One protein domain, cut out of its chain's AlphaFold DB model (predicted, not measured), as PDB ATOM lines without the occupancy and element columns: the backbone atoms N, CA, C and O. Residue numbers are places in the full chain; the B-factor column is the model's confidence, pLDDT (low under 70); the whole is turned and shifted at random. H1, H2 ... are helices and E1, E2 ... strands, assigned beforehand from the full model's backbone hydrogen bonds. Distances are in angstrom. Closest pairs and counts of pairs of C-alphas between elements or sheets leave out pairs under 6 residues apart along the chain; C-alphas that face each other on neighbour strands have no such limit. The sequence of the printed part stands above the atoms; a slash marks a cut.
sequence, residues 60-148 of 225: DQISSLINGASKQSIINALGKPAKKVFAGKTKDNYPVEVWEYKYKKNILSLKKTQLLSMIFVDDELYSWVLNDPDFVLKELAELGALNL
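AT A GLANCE: This is residues 60 to 148 of the 225 residues of an uncharacterized protein of Candidatus Omnitrophica bacterium (UniProt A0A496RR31). The domain is a twisted sheet of four strands whose long hairpin E2 and E3 makes the longest axis, its tip, residues 106 to 111, sticking out free of the rest. H3 packs along one face of the sheet, while H2 is on the opposite face by the edge strand E4, with the very short H1 near H2. The printed part has 89 residues, with three named helices and four named strands in the order H1 H2 E1 E2 E3 E4 H3; the sheet runs E1 E2 E3 E4, all antiparallel, and the class is mixed, helices and strands. The whole is compact by its radius of gyration of the C-alphas, 13.5 A, yet elongated in outline, with spans of 47 by 26 by 18 A.

IN THESE COORDINATES: Find C-alpha 60 at (-18.450, 1.387, -0.989), where H1, residues 60 to 63, begins. H2 is residues 71 to 78, 10.3 A long. E1 is residues 83 to 89, 18.4 A. From C-alpha 95 at (-1.543, 22.993, -9.813) E2 runs to residue 107, 37.0 A, and E3, residues 110 to 121, runs 35.4 A. E4 is residues 124 to 130, 18.4 A. H3, residues 133 to 142, is 14.5 A long and ends at C-alpha 142, (3.754, 18.956, 2.523).

HOW THE PARTS SIT: Begin with the sheet, a meander, each strand the antiparallel neighbour of the one before; its three successive pairs are hairpins. Look for N 85 and O 98 at 2.8 A between E1 and E2, N 103 and O 114 at 2.8 A between E2 and E3, and N 119 and O 127 at 2.8 A between E3 and E4. H3 is on the sheet at a height of 8.8 A, over E3 and only just over E2, on which 3 of its C-alphas fall. It runs along the strands, at 3 degrees to E3 on the local plane; the closest C-alphas of the two are those of Ser 117 and Val 136, 7.3 A apart. H2 is on the opposite face at a height of 7.0 A, over none of the strands, but only just: 2 of its C-alphas fall on E4. The closest C-alphas of H2 and E4 are those of Lys 71 and Glu 124, 6.3 A apart. H1 is close to H2 but not clearly touching, with the closest C-alphas, those of Gln 61 and Ala 77, 7.1 A apart. H2 and H3 are apart. In H2 and H3 every O i to N i+4 pair is within hydrogen-bond range; H1 is too short for such a pair.

THE WHOLE: The farthest C-alphas, those of Asp 92 and Ser 109, are 47.3 A apart. The printed part has no cut and no long link. The mean pLDDT of the printed part is 79.0; look for values under 70 at residues 60 to 65, 105 to 112 and 145 to 148.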
ATOM      1  N   ASP A  60     -19.101   2.318  -0.062       55.41
ATOM      2  CA  ASP A  60     -18.450   1.387  -0.989       55.41
ATOM      3  C   ASP A  60     -17.770   2.095  -2.178       55.41
ATOM      4  O   ASP A  60     -16.719   1.646  -2.631       55.41
ATOM      5  N   GLN A  61     -18.312   3.220  -2.665       59.78
ATOM      6  CA  GLN A  61     -17.712   4.004  -3.759       59.78
ATOM      7  C   GLN A  61     -16.541   4.880  -3.296       59.78
ATOM      8  O   GLN A  61     -15.668   5.213  -4.089       59.78
ATOM      9  N   ILE A  62     -16.499   5.241  -2.010       60.84
ATOM     10  CA  ILE A  62     -15.341   5.923  -1.410       60.84
ATOM     11  C   ILE A  62     -14.214   4.909  -1.176       60.84
ATOM     12  O   ILE A  62     -13.042   5.207  -1.381       60.84
ATOM     13  N   SER A  63     -14.575   3.678  -0.808       59.88
ATOM     14  CA  SER A  63     -13.632   2.577  -0.581       59.88
ATOM     15  C   SER A  63     -12.874   2.163  -1.848       59.88
ATOM     16  O   SER A  63     -11.787   1.600  -1.754       59.88
ATOM     17  N   SER A  64     -13.433   2.438  -3.031       60.28
ATOM     18  CA  SER A  64     -12.802   2.173  -4.327       60.28
ATOM     19  C   SER A  64     -11.947   3.333  -4.852       60.28
ATOM     20  O   SER A  64     -11.423   3.242  -5.963       60.28
ATOM     21  N   LEU A  65     -11.780   4.413  -4.080       66.81
ATOM     22  CA  LEU A  65     -10.920   5.534  -4.452       66.81
ATOM     23  C   LEU A  65      -9.448   5.147  -4.317       66.81
ATOM     24  O   LEU A  65      -8.943   4.913  -3.219       66.81
ATOM     25  N   ILE A  66      -8.754   5.127  -5.450       72.12
ATOM     26  CA  ILE A  66      -7.328   4.812  -5.535       72.12
ATOM     27  C   ILE A  66      -6.567   6.114  -5.806       72.12
ATOM     28  O   ILE A  66      -6.950   6.887  -6.688       72.12
ATOM     29  N   ASN A  67      -5.486   6.361  -5.061       76.44
ATOM     30  CA  ASN A  67      -4.570   7.466  -5.358       76.44
ATOM     31  C   ASN A  67      -4.034   7.324  -6.797       76.44
ATOM     32  O   ASN A  67      -3.743   6.217  -7.249       76.44
ATOM     33  N   GLY A  68      -3.938   8.432  -7.526       78.69
ATOM     34  CA  GLY A  68      -3.651   8.469  -8.961       78.69
ATOM     35  C   GLY A  68      -4.899   8.453  -9.855       78.69
ATOM     36  O   GLY A  68      -4.785   8.605 -11.067       78.69
ATOM     37  N   ALA A  69      -6.109   8.296  -9.302       84.56
ATOM     38  CA  ALA A  69      -7.335   8.389 -10.095       84.56
ATOM     39  C   ALA A  69      -7.512   9.794 -10.694       84.56
ATOM     40  O   ALA A  69      -7.372  10.798  -9.995       84.56
ATOM     41  N   SER A  70      -7.882   9.867 -11.975       92.31
ATOM     42  CA  SER A  70      -8.089  11.150 -12.649       92.31
ATOM     43  C   SER A  70      -9.338  11.879 -12.154       92.31
ATOM     44  O   SER A  70     -10.345  11.248 -11.810       92.31
ATOM     45  N   LYS A  71      -9.341  13.215 -12.206       92.31
ATOM     46  CA  LYS A  71     -10.509  14.049 -11.862       92.31
ATOM     47  C   LYS A  71     -11.779  13.601 -12.577       92.31
ATOM     48  O   LYS A  71     -12.847  13.565 -11.968       92.31
ATOM     49  N   GLN A  72     -11.682  13.236 -13.857       90.69
ATOM     50  CA  GLN A  72     -12.833  12.753 -14.621       90.69
ATOM     51  C   GLN A  72     -13.363  11.417 -14.083       90.69
ATOM     52  O   GLN A  72     -14.577  11.238 -14.000       90.69
ATOM     53  N   SER A  73     -12.475  10.503 -13.682       87.88
ATOM     54  CA  SER A  73     -12.867   9.227 -13.073       87.88
ATOM     55  C   SER A  73     -13.603   9.455 -11.755       87.88
ATOM     56  O   SER A  73     -14.645   8.847 -11.521       87.88
ATOM     57  N   ILE A  74     -13.126  10.404 -10.943       86.56
ATOM     58  CA  ILE A  74     -13.785  10.795  -9.692       86.56
ATOM     59  C   ILE A  74     -15.151  11.436  -9.948       86.56
ATOM     60  O   ILE A  74     -16.115  11.085  -9.277       86.56
ATOM     61  N   ILE A  75     -15.280  12.316 -10.947       88.75
ATOM     62  CA  ILE A  75     -16.582  12.900 -11.317       88.75
ATOM     63  C   ILE A  75     -17.562  11.828 -11.792       88.75
ATOM     64  O   ILE A  75     -18.751  11.906 -11.495       88.75
ATOM     65  N   ASN A  76     -17.086  10.841 -12.547       84.38
ATOM     66  CA  ASN A  76     -17.937   9.758 -13.027       84.38
ATOM     67  C   ASN A  76     -18.406   8.852 -11.880       84.38
ATOM     68  O   ASN A  76     -19.508   8.317 -11.955       84.38
ATOM     69  N   ALA A  77     -17.581   8.682 -10.843       83.19
ATOM     70  CA  ALA A  77     -17.875   7.822  -9.701       83.19
ATOM     71  C   ALA A  77     -18.711   8.506  -8.608       83.19
ATOM     72  O   ALA A  77     -19.602   7.860  -8.066       83.19
ATOM     73  N   LEU A  78     -18.407   9.773  -8.292       82.38
ATOM     74  CA  LEU A  78     -18.976  10.524  -7.159       82.38
ATOM     75  C   LEU A  78     -19.820  11.748  -7.573       82.38
ATOM     76  O   LEU A  78     -20.215  12.591  -6.762       82.38
ATOM     77  N   GLY A  79     -19.983  11.963  -8.876       86.50
ATOM     78  CA  GLY A  79     -20.595  13.171  -9.408       86.50
ATOM     79  C   GLY A  79     -19.750  14.439  -9.216       86.50
ATOM     80  O   GLY A  79     -18.532  14.436  -9.003       86.50
ATOM     81  N   LYS A  80     -20.412  15.593  -9.347       88.12
ATOM     82  CA  LYS A  80     -19.755  16.901  -9.223       88.12
ATOM     83  C   LYS A  80     -19.529  17.248  -7.744       88.12
ATOM     84  O   LYS A  80     -20.472  17.132  -6.963       88.12
ATOM     85  N   PRO A  81     -18.344  17.761  -7.368       89.19
ATOM     86  CA  PRO A  81     -18.105  18.198  -6.000       89.19
ATOM     87  C   PRO A  81     -18.984  19.394  -5.645       89.19
ATOM     88  O   PRO A  81     -19.311  20.228  -6.493       89.19
ATOM     89  N   ALA A  82     -19.316  19.506  -4.361       86.44
ATOM     90  CA  ALA A  82     -20.063  20.636  -3.827       86.44
ATOM     91  C   ALA A  82     -19.235  21.931  -3.861       86.44
ATOM     92  O   ALA A  82     -19.798  23.018  -3.995       86.44
ATOM     93  N   LYS A  83     -17.907  21.818  -3.736       85.50
ATOM     94  CA  LYS A  83     -16.973  22.945  -3.793       85.50
ATOM     95  C   LYS A  83     -15.651  22.509  -4.419       85.50
ATOM     96  O   LYS A  83     -15.184  21.403  -4.164       85.50
ATOM     97  N   LYS A  84     -15.045  23.396  -5.207       90.00
ATOM     98  CA  LYS A  84     -13.674  23.270  -5.714       90.00
ATOM     99  C   LYS A  84     -12.896  24.507  -5.295       90.00
ATOM    100  O   LYS A  84     -13.399  25.619  -5.456       90.00
ATOM    101  N   VAL A  85     -11.704  24.318  -4.750       86.25
ATOM    102  CA  VAL A  85     -10.825  25.398  -4.299       86.25
ATOM    103  C   VAL A  85      -9.445  25.163  -4.885       86.25
ATOM    104  O   VAL A  85      -8.877  24.091  -4.712       86.25
ATOM    105  N   PHE A  86      -8.900  26.161  -5.570       86.56
ATOM    106  CA  PHE A  86      -7.497  26.141  -5.961       86.56
ATOM    107  C   PHE A  86      -6.646  26.432  -4.723       86.56
ATOM    108  O   PHE A  86      -6.786  27.500  -4.128       86.56
ATOM    109  N   ALA A  87      -5.818  25.475  -4.310       82.19
ATOM    110  CA  ALA A  87      -4.973  25.613  -3.127       82.19
ATOM    111  C   ALA A  87      -3.657  26.325  -3.455       82.19
ATOM    112  O   ALA A  87      -3.180  27.123  -2.650       82.19
ATOM    113  N   GLY A  88      -3.116  26.089  -4.653       84.56
ATOM    114  CA  GLY A  88      -1.854  26.664  -5.100       84.56
ATOM    115  C   GLY A  88      -1.136  25.778  -6.097       84.56
ATOM    116  O   GLY A  88      -1.770  25.110  -6.908       84.56
ATOM    117  N   LYS A  89       0.195  25.788  -6.059       84.44
ATOM    118  CA  LYS A  89       1.024  24.927  -6.903       84.44
ATOM    119  C   LYS A  89       2.080  24.221  -6.073       84.44
ATOM    120  O   LYS A  89       2.580  24.809  -5.124       84.44
ATOM    121  N   THR A  90       2.433  22.996  -6.442       84.62
ATOM    122  CA  THR A  90       3.530  22.265  -5.805       84.62
ATOM    123  C   THR A  90       4.878  22.947  -6.053       84.62
ATOM    124  O   THR A  90       4.994  23.849  -6.890       84.62
ATOM    125  N   LYS A  91       5.927  22.478  -5.366       79.12
ATOM    126  CA  LYS A  91       7.320  22.912  -5.606       79.12
ATOM    127  C   LYS A  91       7.746  22.745  -7.068       79.12
ATOM    128  O   LYS A  91       8.469  23.588  -7.590       79.12
ATOM    129  N   ASP A  92       7.223  21.716  -7.726       83.88
ATOM    130  CA  ASP A  92       7.470  21.412  -9.136       83.88
ATOM    131  C   ASP A  92       6.469  22.115 -10.079       83.88
ATOM    132  O   ASP A  92       6.378  21.793 -11.259       83.88
ATOM    133  N   ASN A  93       5.730  23.114  -9.570       85.12
ATOM    134  CA  ASN A  93       4.804  23.985 -10.305       85.12
ATOM    135  C   ASN A  93       3.551  23.280 -10.871       85.12
ATOM    136  O   ASN A  93       2.886  23.829 -11.753       85.12
ATOM    137  N   TYR A  94       3.170  22.120 -10.325       89.88
ATOM    138  CA  TYR A  94       1.899  21.461 -10.651       89.88
ATOM    139  C   TYR A  94       0.741  22.092  -9.870       89.88
ATOM    140  O   TYR A  94       0.883  22.329  -8.671       89.88
ATOM    141  N   PRO A  95      -0.409  22.385 -10.501       89.19
ATOM    142  CA  PRO A  95      -1.543  22.993  -9.813       89.19
ATOM    143  C   PRO A  95      -2.152  22.027  -8.794       89.19
ATOM    144  O   PRO A  95      -2.301  20.842  -9.072       89.19
ATOM    145  N   VAL A  96      -2.539  22.540  -7.630       90.75
ATOM    146  CA  VAL A  96      -3.181  21.765  -6.566       90.75
ATOM    147  C   VAL A  96      -4.579  22.298  -6.308       90.75
ATOM    148  O   VAL A  96      -4.784  23.494  -6.086       90.75
ATOM    149  N   GLU A  97      -5.551  21.395  -6.315       90.75
ATOM    150  CA  GLU A  97      -6.957  21.694  -6.069       90.75
ATOM    151  C   GLU A  97      -7.502  20.827  -4.940       90.75
ATOM    152  O   GLU A  97      -7.220  19.637  -4.864       90.75
ATOM    153  N   VAL A  98      -8.350  21.411  -4.100       89.88
ATOM    154  CA  VAL A  98      -9.125  20.684  -3.098       89.88
ATOM    155  C   VAL A  98     -10.580  20.655  -3.515       89.88
ATOM    156  O   VAL A  98     -11.188  21.691  -3.805       89.88
ATOM    157  N   TRP A  99     -11.147  19.460  -3.562       91.75
ATOM    158  CA  TRP A  99     -12.552  19.236  -3.856       91.75
ATOM    159  C   TRP A  99     -13.262  18.749  -2.598       91.75
ATOM    160  O   TRP A  99     -12.774  17.868  -1.896       91.75
ATOM    161  N   GLU A 100     -14.428  19.326  -2.316       86.62
ATOM    162  CA  GLU A 100     -15.257  18.954  -1.171       86.62
ATOM    163  C   GLU A 100     -16.571  18.333  -1.651       86.62
ATOM    164  O   GLU A 100     -17.319  18.931  -2.435       86.62
ATOM    165  N   TYR A 101     -16.891  17.160  -1.116       87.12
ATOM    166  CA  TYR A 101     -18.148  16.453  -1.317       87.12
ATOM    167  C   TYR A 101     -18.920  16.396   0.003       87.12
ATOM    168  O   TYR A 101     -18.359  16.124   1.065       87.12
ATOM    169  N   LYS A 102     -20.227  16.669  -0.053       83.50
ATOM    170  CA  LYS A 102     -21.119  16.577   1.111       83.50
ATOM    171  C   LYS A 102     -21.910  15.286   1.028       83.50
ATOM    172  O   LYS A 102     -22.824  15.176   0.214       83.50
ATOM    173  N   TYR A 103     -21.595  14.359   1.915       74.62
ATOM    174  CA  TYR A 103     -22.299  13.098   2.050       74.62
ATOM    175  C   TYR A 103     -23.284  13.163   3.220       74.62
ATOM    176  O   TYR A 103     -23.008  13.785   4.245       74.62
ATOM    177  N   LYS A 104     -24.459  12.547   3.090       71.69
ATOM    178  CA  LYS A 104     -25.435  12.444   4.184       71.69
ATOM    179  C   LYS A 104     -25.572  10.984   4.581       71.69
ATOM    180  O   LYS A 104     -26.227  10.216   3.887       71.69
ATOM    181  N   LYS A 105     -25.017  10.627   5.737       65.94
ATOM    182  CA  LYS A 105     -25.178   9.295   6.312       65.94
ATOM    183  C   LYS A 105     -26.405   9.267   7.217       65.94
ATOM    184  O   LYS A 105     -26.523  10.069   8.147       65.94
ATOM    185  N   ASN A 106     -27.311   8.329   6.962       62.81
ATOM    186  CA  ASN A 106     -28.372   7.983   7.905       62.81
ATOM    187  C   ASN A 106     -27.838   6.908   8.851       62.81
ATOM    188  O   ASN A 106     -27.779   5.738   8.487       62.81
ATOM    189  N   ILE A 107     -27.457   7.299  10.065       60.72
ATOM    190  CA  ILE A 107     -27.115   6.353  11.131       60.72
ATOM    191  C   ILE A 107     -28.243   6.422  12.156       60.72
ATOM    192  O   ILE A 107     -28.474   7.483  12.725       60.72
ATOM    193  N   LEU A 108     -28.944   5.309  12.397       55.34
ATOM    194  CA  LEU A 108     -29.935   5.192  13.481       55.34
ATOM    195  C   LEU A 108     -30.988   6.323  13.481       55.34
ATOM    196  O   LEU A 108     -31.268   6.926  14.513       55.34
ATOM    197  N   SER A 109     -31.544   6.649  12.309       56.41
ATOM    198  CA  SER A 109     -32.544   7.723  12.122       56.41
ATOM    199  C   SER A 109     -32.044   9.157  12.373       56.41
ATOM    200  O   SER A 109     -32.819  10.105  12.244       56.41
ATOM    201  N   LEU A 110     -30.750   9.346  12.646       53.12
ATOM    202  CA  LEU A 110     -30.085  10.646  12.681       53.12
ATOM    203  C   LEU A 110     -29.377  10.899  11.343       53.12
ATOM    204  O   LEU A 110     -28.502  10.142  10.914       53.12
ATOM    205  N   LYS A 111     -29.756  11.996  10.681       65.19
ATOM    206  CA  LYS A 111     -29.081  12.496   9.475       65.19
ATOM    207  C   LYS A 111     -27.784  13.180   9.888       65.19
ATOM    208  O   LYS A 111     -27.819  14.313  10.366       65.19
ATOM    209  N   LYS A 112     -26.642  12.523   9.686       69.19
ATOM    210  CA  LYS A 112     -25.322  13.128   9.889       69.19
ATOM    211  C   LYS A 112     -24.729  13.503   8.534       69.19
ATOM    212  O   LYS A 112     -24.566  12.652   7.666       69.19
ATOM    213  N   THR A 113     -24.411  14.780   8.351       74.94
ATOM    214  CA  THR A 113     -23.651  15.223   7.177       74.94
ATOM    215  C   THR A 113     -22.172  14.959   7.436       74.94
ATOM    216  O   THR A 113     -21.656  15.354   8.479       74.94
ATOM    217  N   GLN A 114     -21.510  14.286   6.503       77.94
ATOM    218  CA  GLN A 114     -20.071  14.081   6.468       77.94
ATOM    219  C   GLN A 114     -19.481  14.872   5.298       77.94
ATOM    220  O   GLN A 114     -20.119  15.039   4.256       77.94
ATOM    221  N   LEU A 115     -18.268  15.377   5.485       81.12
ATOM    222  CA  LEU A 115     -17.504  16.076   4.463       81.12
ATOM    223  C   LEU A 115     -16.365  15.167   4.002       81.12
ATOM    224  O   LEU A 115     -15.561  14.733   4.823       81.12
ATOM    225  N   LEU A 116     -16.314  14.873   2.707       86.31
ATOM    226  CA  LEU A 116     -15.178  14.226   2.059       86.31
ATOM    227  C   LEU A 116     -14.356  15.316   1.373       86.31
ATOM    228  O   LEU A 116     -14.883  16.049   0.536       86.31
ATOM    229  N   SER A 117     -13.083  15.412   1.727       86.12
ATOM    230  CA  SER A 117     -12.130  16.340   1.127       86.12
ATOM    231  C   SER A 117     -11.110  15.549   0.318       86.12
ATOM    232  O   SER A 117     -10.544  14.582   0.818       86.12
ATOM    233  N   MET A 118     -10.889  15.946  -0.931       89.06
ATOM    234  CA  MET A 118      -9.976  15.284  -1.866       89.06
ATOM    235  C   MET A 118      -8.974  16.302  -2.398       89.06
ATOM    236  O   MET A 118      -9.374  17.395  -2.800       89.06
ATOM    237  N   ILE A 119      -7.694  15.950  -2.399       87.88
ATOM    238  CA  ILE A 119      -6.589  16.777  -2.878       87.88
ATOM    239  C   ILE A 119      -6.133  16.224  -4.220       87.88
ATOM    240  O   ILE A 119      -5.747  15.063  -4.324       87.88
ATOM    241  N   PHE A 120      -6.156  17.071  -5.237       91.81
ATOM    242  CA  PHE A 120      -5.674  16.755  -6.572       91.81
ATOM    243  C   PHE A 120      -4.394  17.521  -6.859       91.81
ATOM    244  O   PHE A 120      -4.328  18.721  -6.588       91.81
ATOM    245  N   VAL A 121      -3.421  16.838  -7.455       91.94
ATOM    246  CA  VAL A 121      -2.223  17.440  -8.043       91.94
ATOM    247  C   VAL A 121      -2.316  17.227  -9.548       91.94
ATOM    248  O   VAL A 121      -2.414  16.098 -10.018       91.94
ATOM    249  N   ASP A 122      -2.342  18.323 -10.299       92.38
ATOM    250  CA  ASP A 122      -2.701  18.336 -11.714       92.38
ATOM    251  C   ASP A 122      -4.060  17.661 -11.972       92.38
ATOM    252  O   ASP A 122      -5.081  18.184 -11.509       92.38
ATOM    253  N   ASP A 123      -4.099  16.519 -12.661       92.62
ATOM    254  CA  ASP A 123      -5.326  15.750 -12.909       92.62
ATOM    255  C   ASP A 123      -5.504  14.551 -11.961       92.62
ATOM    256  O   ASP A 123      -6.566  13.931 -11.953       92.62
ATOM    257  N   GLU A 124      -4.510  14.239 -11.127       91.88
ATOM    258  CA  GLU A 124      -4.469  13.009 -10.334       91.88
ATOM    259  C   GLU A 124      -4.864  13.232  -8.873       91.88
ATOM    260  O   GLU A 124      -4.488  14.217  -8.231       91.88
ATOM    261  N   LEU A 125      -5.627  12.286  -8.324       90.25
ATOM    262  CA  LEU A 125      -5.966  12.242  -6.908       90.25
ATOM    263  C   LEU A 125      -4.718  11.914  -6.086       90.25
ATOM    264  O   LEU A 125      -4.223  10.791  -6.125       90.25
ATOM    265  N   TYR A 126      -4.243  12.871  -5.300       88.12
ATOM    266  CA  TYR A 126      -3.085  12.680  -4.438       88.12
ATOM    267  C   TYR A 126      -3.470  12.013  -3.113       88.12
ATOM    268  O   TYR A 126      -2.931  10.965  -2.757       88.12
ATOM    269  N   SER A 127      -4.433  12.598  -2.401       86.56
ATOM    270  CA  SER A 127      -4.926  12.074  -1.126       86.56
ATOM    271  C   SER A 127      -6.359  12.528  -0.853       86.56
ATOM    272  O   SER A 127      -6.885  13.443  -1.492       86.56
ATOM    273  N   TRP A 128      -7.038  11.860   0.075       89.06
ATOM    274  CA  TRP A 128      -8.407  12.189   0.459       89.06
ATOM    275  C   TRP A 128      -8.674  11.818   1.914       89.06
ATOM    276  O   TRP A 128      -8.007  10.957   2.483       89.06
ATOM    277  N   VAL A 129      -9.662  12.473   2.523       83.31
ATOM    278  CA  VAL A 129     -10.017  12.247   3.925       83.31
ATOM    279  C   VAL A 129     -11.477  12.578   4.218       83.31
ATOM    280  O   VAL A 129     -12.082  13.453   3.595       83.31
ATOM    281  N   LEU A 130     -12.048  11.891   5.205       83.38
ATOM    282  CA  LEU A 130     -13.403  12.120   5.702       83.38
ATOM    283  C   LEU A 130     -13.382  12.885   7.032       83.38
ATOM    284  O   LEU A 130     -12.893  12.376   8.033       83.38
ATOM    285  N   ASN A 131     -14.032  14.049   7.068       77.38
ATOM    286  CA  ASN A 131     -14.263  14.880   8.259       77.38
ATOM    287  C   ASN A 131     -13.004  15.321   9.023       77.38
ATOM    288  O   ASN A 131     -13.094  15.577  10.223       77.38
ATOM    289  N   ASP A 132     -11.865  15.440   8.346       71.38
ATOM    290  CA  ASP A 132     -10.610  15.868   8.964       71.38
ATOM    291  C   ASP A 132      -9.994  17.038   8.175       71.38
ATOM    292  O   ASP A 132      -9.264  16.829   7.203       71.38
ATOM    293  N   PRO A 133     -10.329  18.291   8.527       71.31
ATOM    294  CA  PRO A 133      -9.758  19.460   7.863       71.31
ATOM    295  C   PRO A 133      -8.271  19.664   8.191       71.31
ATOM    296  O   PRO A 133      -7.560  20.263   7.383       71.31
ATOM    297  N   ASP A 134      -7.788  19.169   9.334       71.62
ATOM    298  CA  ASP A 134      -6.397  19.343   9.761       71.62
ATOM    299  C   ASP A 134      -5.458  18.484   8.905       71.62
ATOM    300  O   ASP A 134      -4.391  18.951   8.495       71.62
ATOM    301  N   PHE A 135      -5.889  17.269   8.546       75.06
ATOM    302  CA  PHE A 135      -5.191  16.428   7.570       75.06
ATOM    303  C   PHE A 135      -5.015  17.145   6.225       75.06
ATOM    304  O   PHE A 135      -3.906  17.196   5.698       75.06
ATOM    305  N   VAL A 136      -6.076  17.767   5.694       72.19
ATOM    306  CA  VAL A 136      -6.019  18.480   4.403       72.19
ATOM    307  C   VAL A 136      -4.982  19.601   4.438       72.19
ATOM    308  O   VAL A 136      -4.189  19.744   3.511       72.19
ATOM    309  N   LEU A 137      -4.962  20.389   5.514       74.25
ATOM    310  CA  LEU A 137      -3.997  21.478   5.672       74.25
ATOM    311  C   LEU A 137      -2.558  20.966   5.755       74.25
ATOM    312  O   LEU A 137      -1.664  21.565   5.157       74.25
ATOM    313  N   LYS A 138      -2.339  19.856   6.466       76.31
ATOM    314  CA  LYS A 138      -1.025  19.221   6.573       76.31
ATOM    315  C   LYS A 138      -0.518  18.748   5.205       76.31
ATOM    316  O   LYS A 138       0.597  19.090   4.828       76.31
ATOM    317  N   GLU A 139      -1.348  18.047   4.440       79.19
ATOM    318  CA  GLU A 139      -0.996  17.528   3.110       79.19
ATOM    319  C   GLU A 139      -0.706  18.654   2.105       79.19
ATOM    320  O   GLU A 139       0.279  18.606   1.370       79.19
ATOM    321  N   LEU A 140      -1.512  19.723   2.103       78.50
ATOM    322  CA  LEU A 140      -1.251  20.898   1.266       78.50
ATOM    323  C   LEU A 140       0.078  21.583   1.617       78.50
ATOM    324  O   LEU A 140       0.752  22.111   0.728       78.50
ATOM    325  N   ALA A 141       0.454  21.585   2.898       76.81
ATOM    326  CA  ALA A 141       1.728  22.133   3.354       76.81
ATOM    327  C   ALA A 141       2.906  21.246   2.925       76.81
ATOM    328  O   ALA A 141       3.922  21.769   2.466       76.81
ATOM    329  N   GLU A 142       2.757  19.921   3.005       79.69
ATOM    330  CA  GLU A 142       3.754  18.956   2.523       79.69
ATOM    331  C   GLU A 142       3.988  19.084   1.010       79.69
ATOM    332  O   GLU A 142       5.139  19.142   0.564       79.69
ATOM    333  N   LEU A 143       2.915  19.258   0.230       80.38
ATOM    334  CA  LEU A 143       2.971  19.529  -1.212       80.38
ATOM    335  C   LEU A 143       3.595  20.895  -1.555       80.38
ATOM    336  O   LEU A 143       3.905  21.162  -2.717       80.38
ATOM    337  N   GLY A 144       3.786  21.774  -0.564       76.12
ATOM    338  CA  GLY A 144       4.239  23.151  -0.768       76.12
ATOM    339  C   GLY A 144       3.214  24.017  -1.502       76.12
ATOM    340  O   GLY A 144       3.569  25.070  -2.020       76.12
ATOM    341  N   ALA A 145       1.959  23.567  -1.554       66.75
ATOM    342  CA  ALA A 145       0.914  24.137  -2.384       66.75
ATOM    343  C   ALA A 145      -0.008  25.104  -1.650       66.75
ATOM    344  O   ALA A 145      -0.993  25.537  -2.229       66.75
ATOM    345  N   LEU A 146       0.303  25.480  -0.410       64.88
ATOM    346  CA  LEU A 146      -0.329  26.629   0.232       64.88
ATOM    347  C   LEU A 146       0.153  27.913  -0.454       64.88
ATOM    348  O   LEU A 146       1.173  28.489  -0.077       64.88
ATOM    349  N   ASN A 147      -0.598  28.379  -1.456       50.69
ATOM    350  CA  ASN A 147      -0.405  29.704  -2.047       50.69
ATOM    351  C   ASN A 147      -0.920  30.770  -1.070       50.69
ATOM    352  O   ASN A 147      -1.964  31.387  -1.272       50.69
ATOM    353  N   LEU A 148      -0.202  30.986   0.027       45.97
ATOM    354  CA  LEU A 148      -0.384  32.192   0.824       45.97
ATOM    355  C   LEU A 148       0.272  33.325   0.038       45.97
ATOM    356  O   LEU A 148       1.497  33.449   0.025       45.97
TER     357      LEU A 148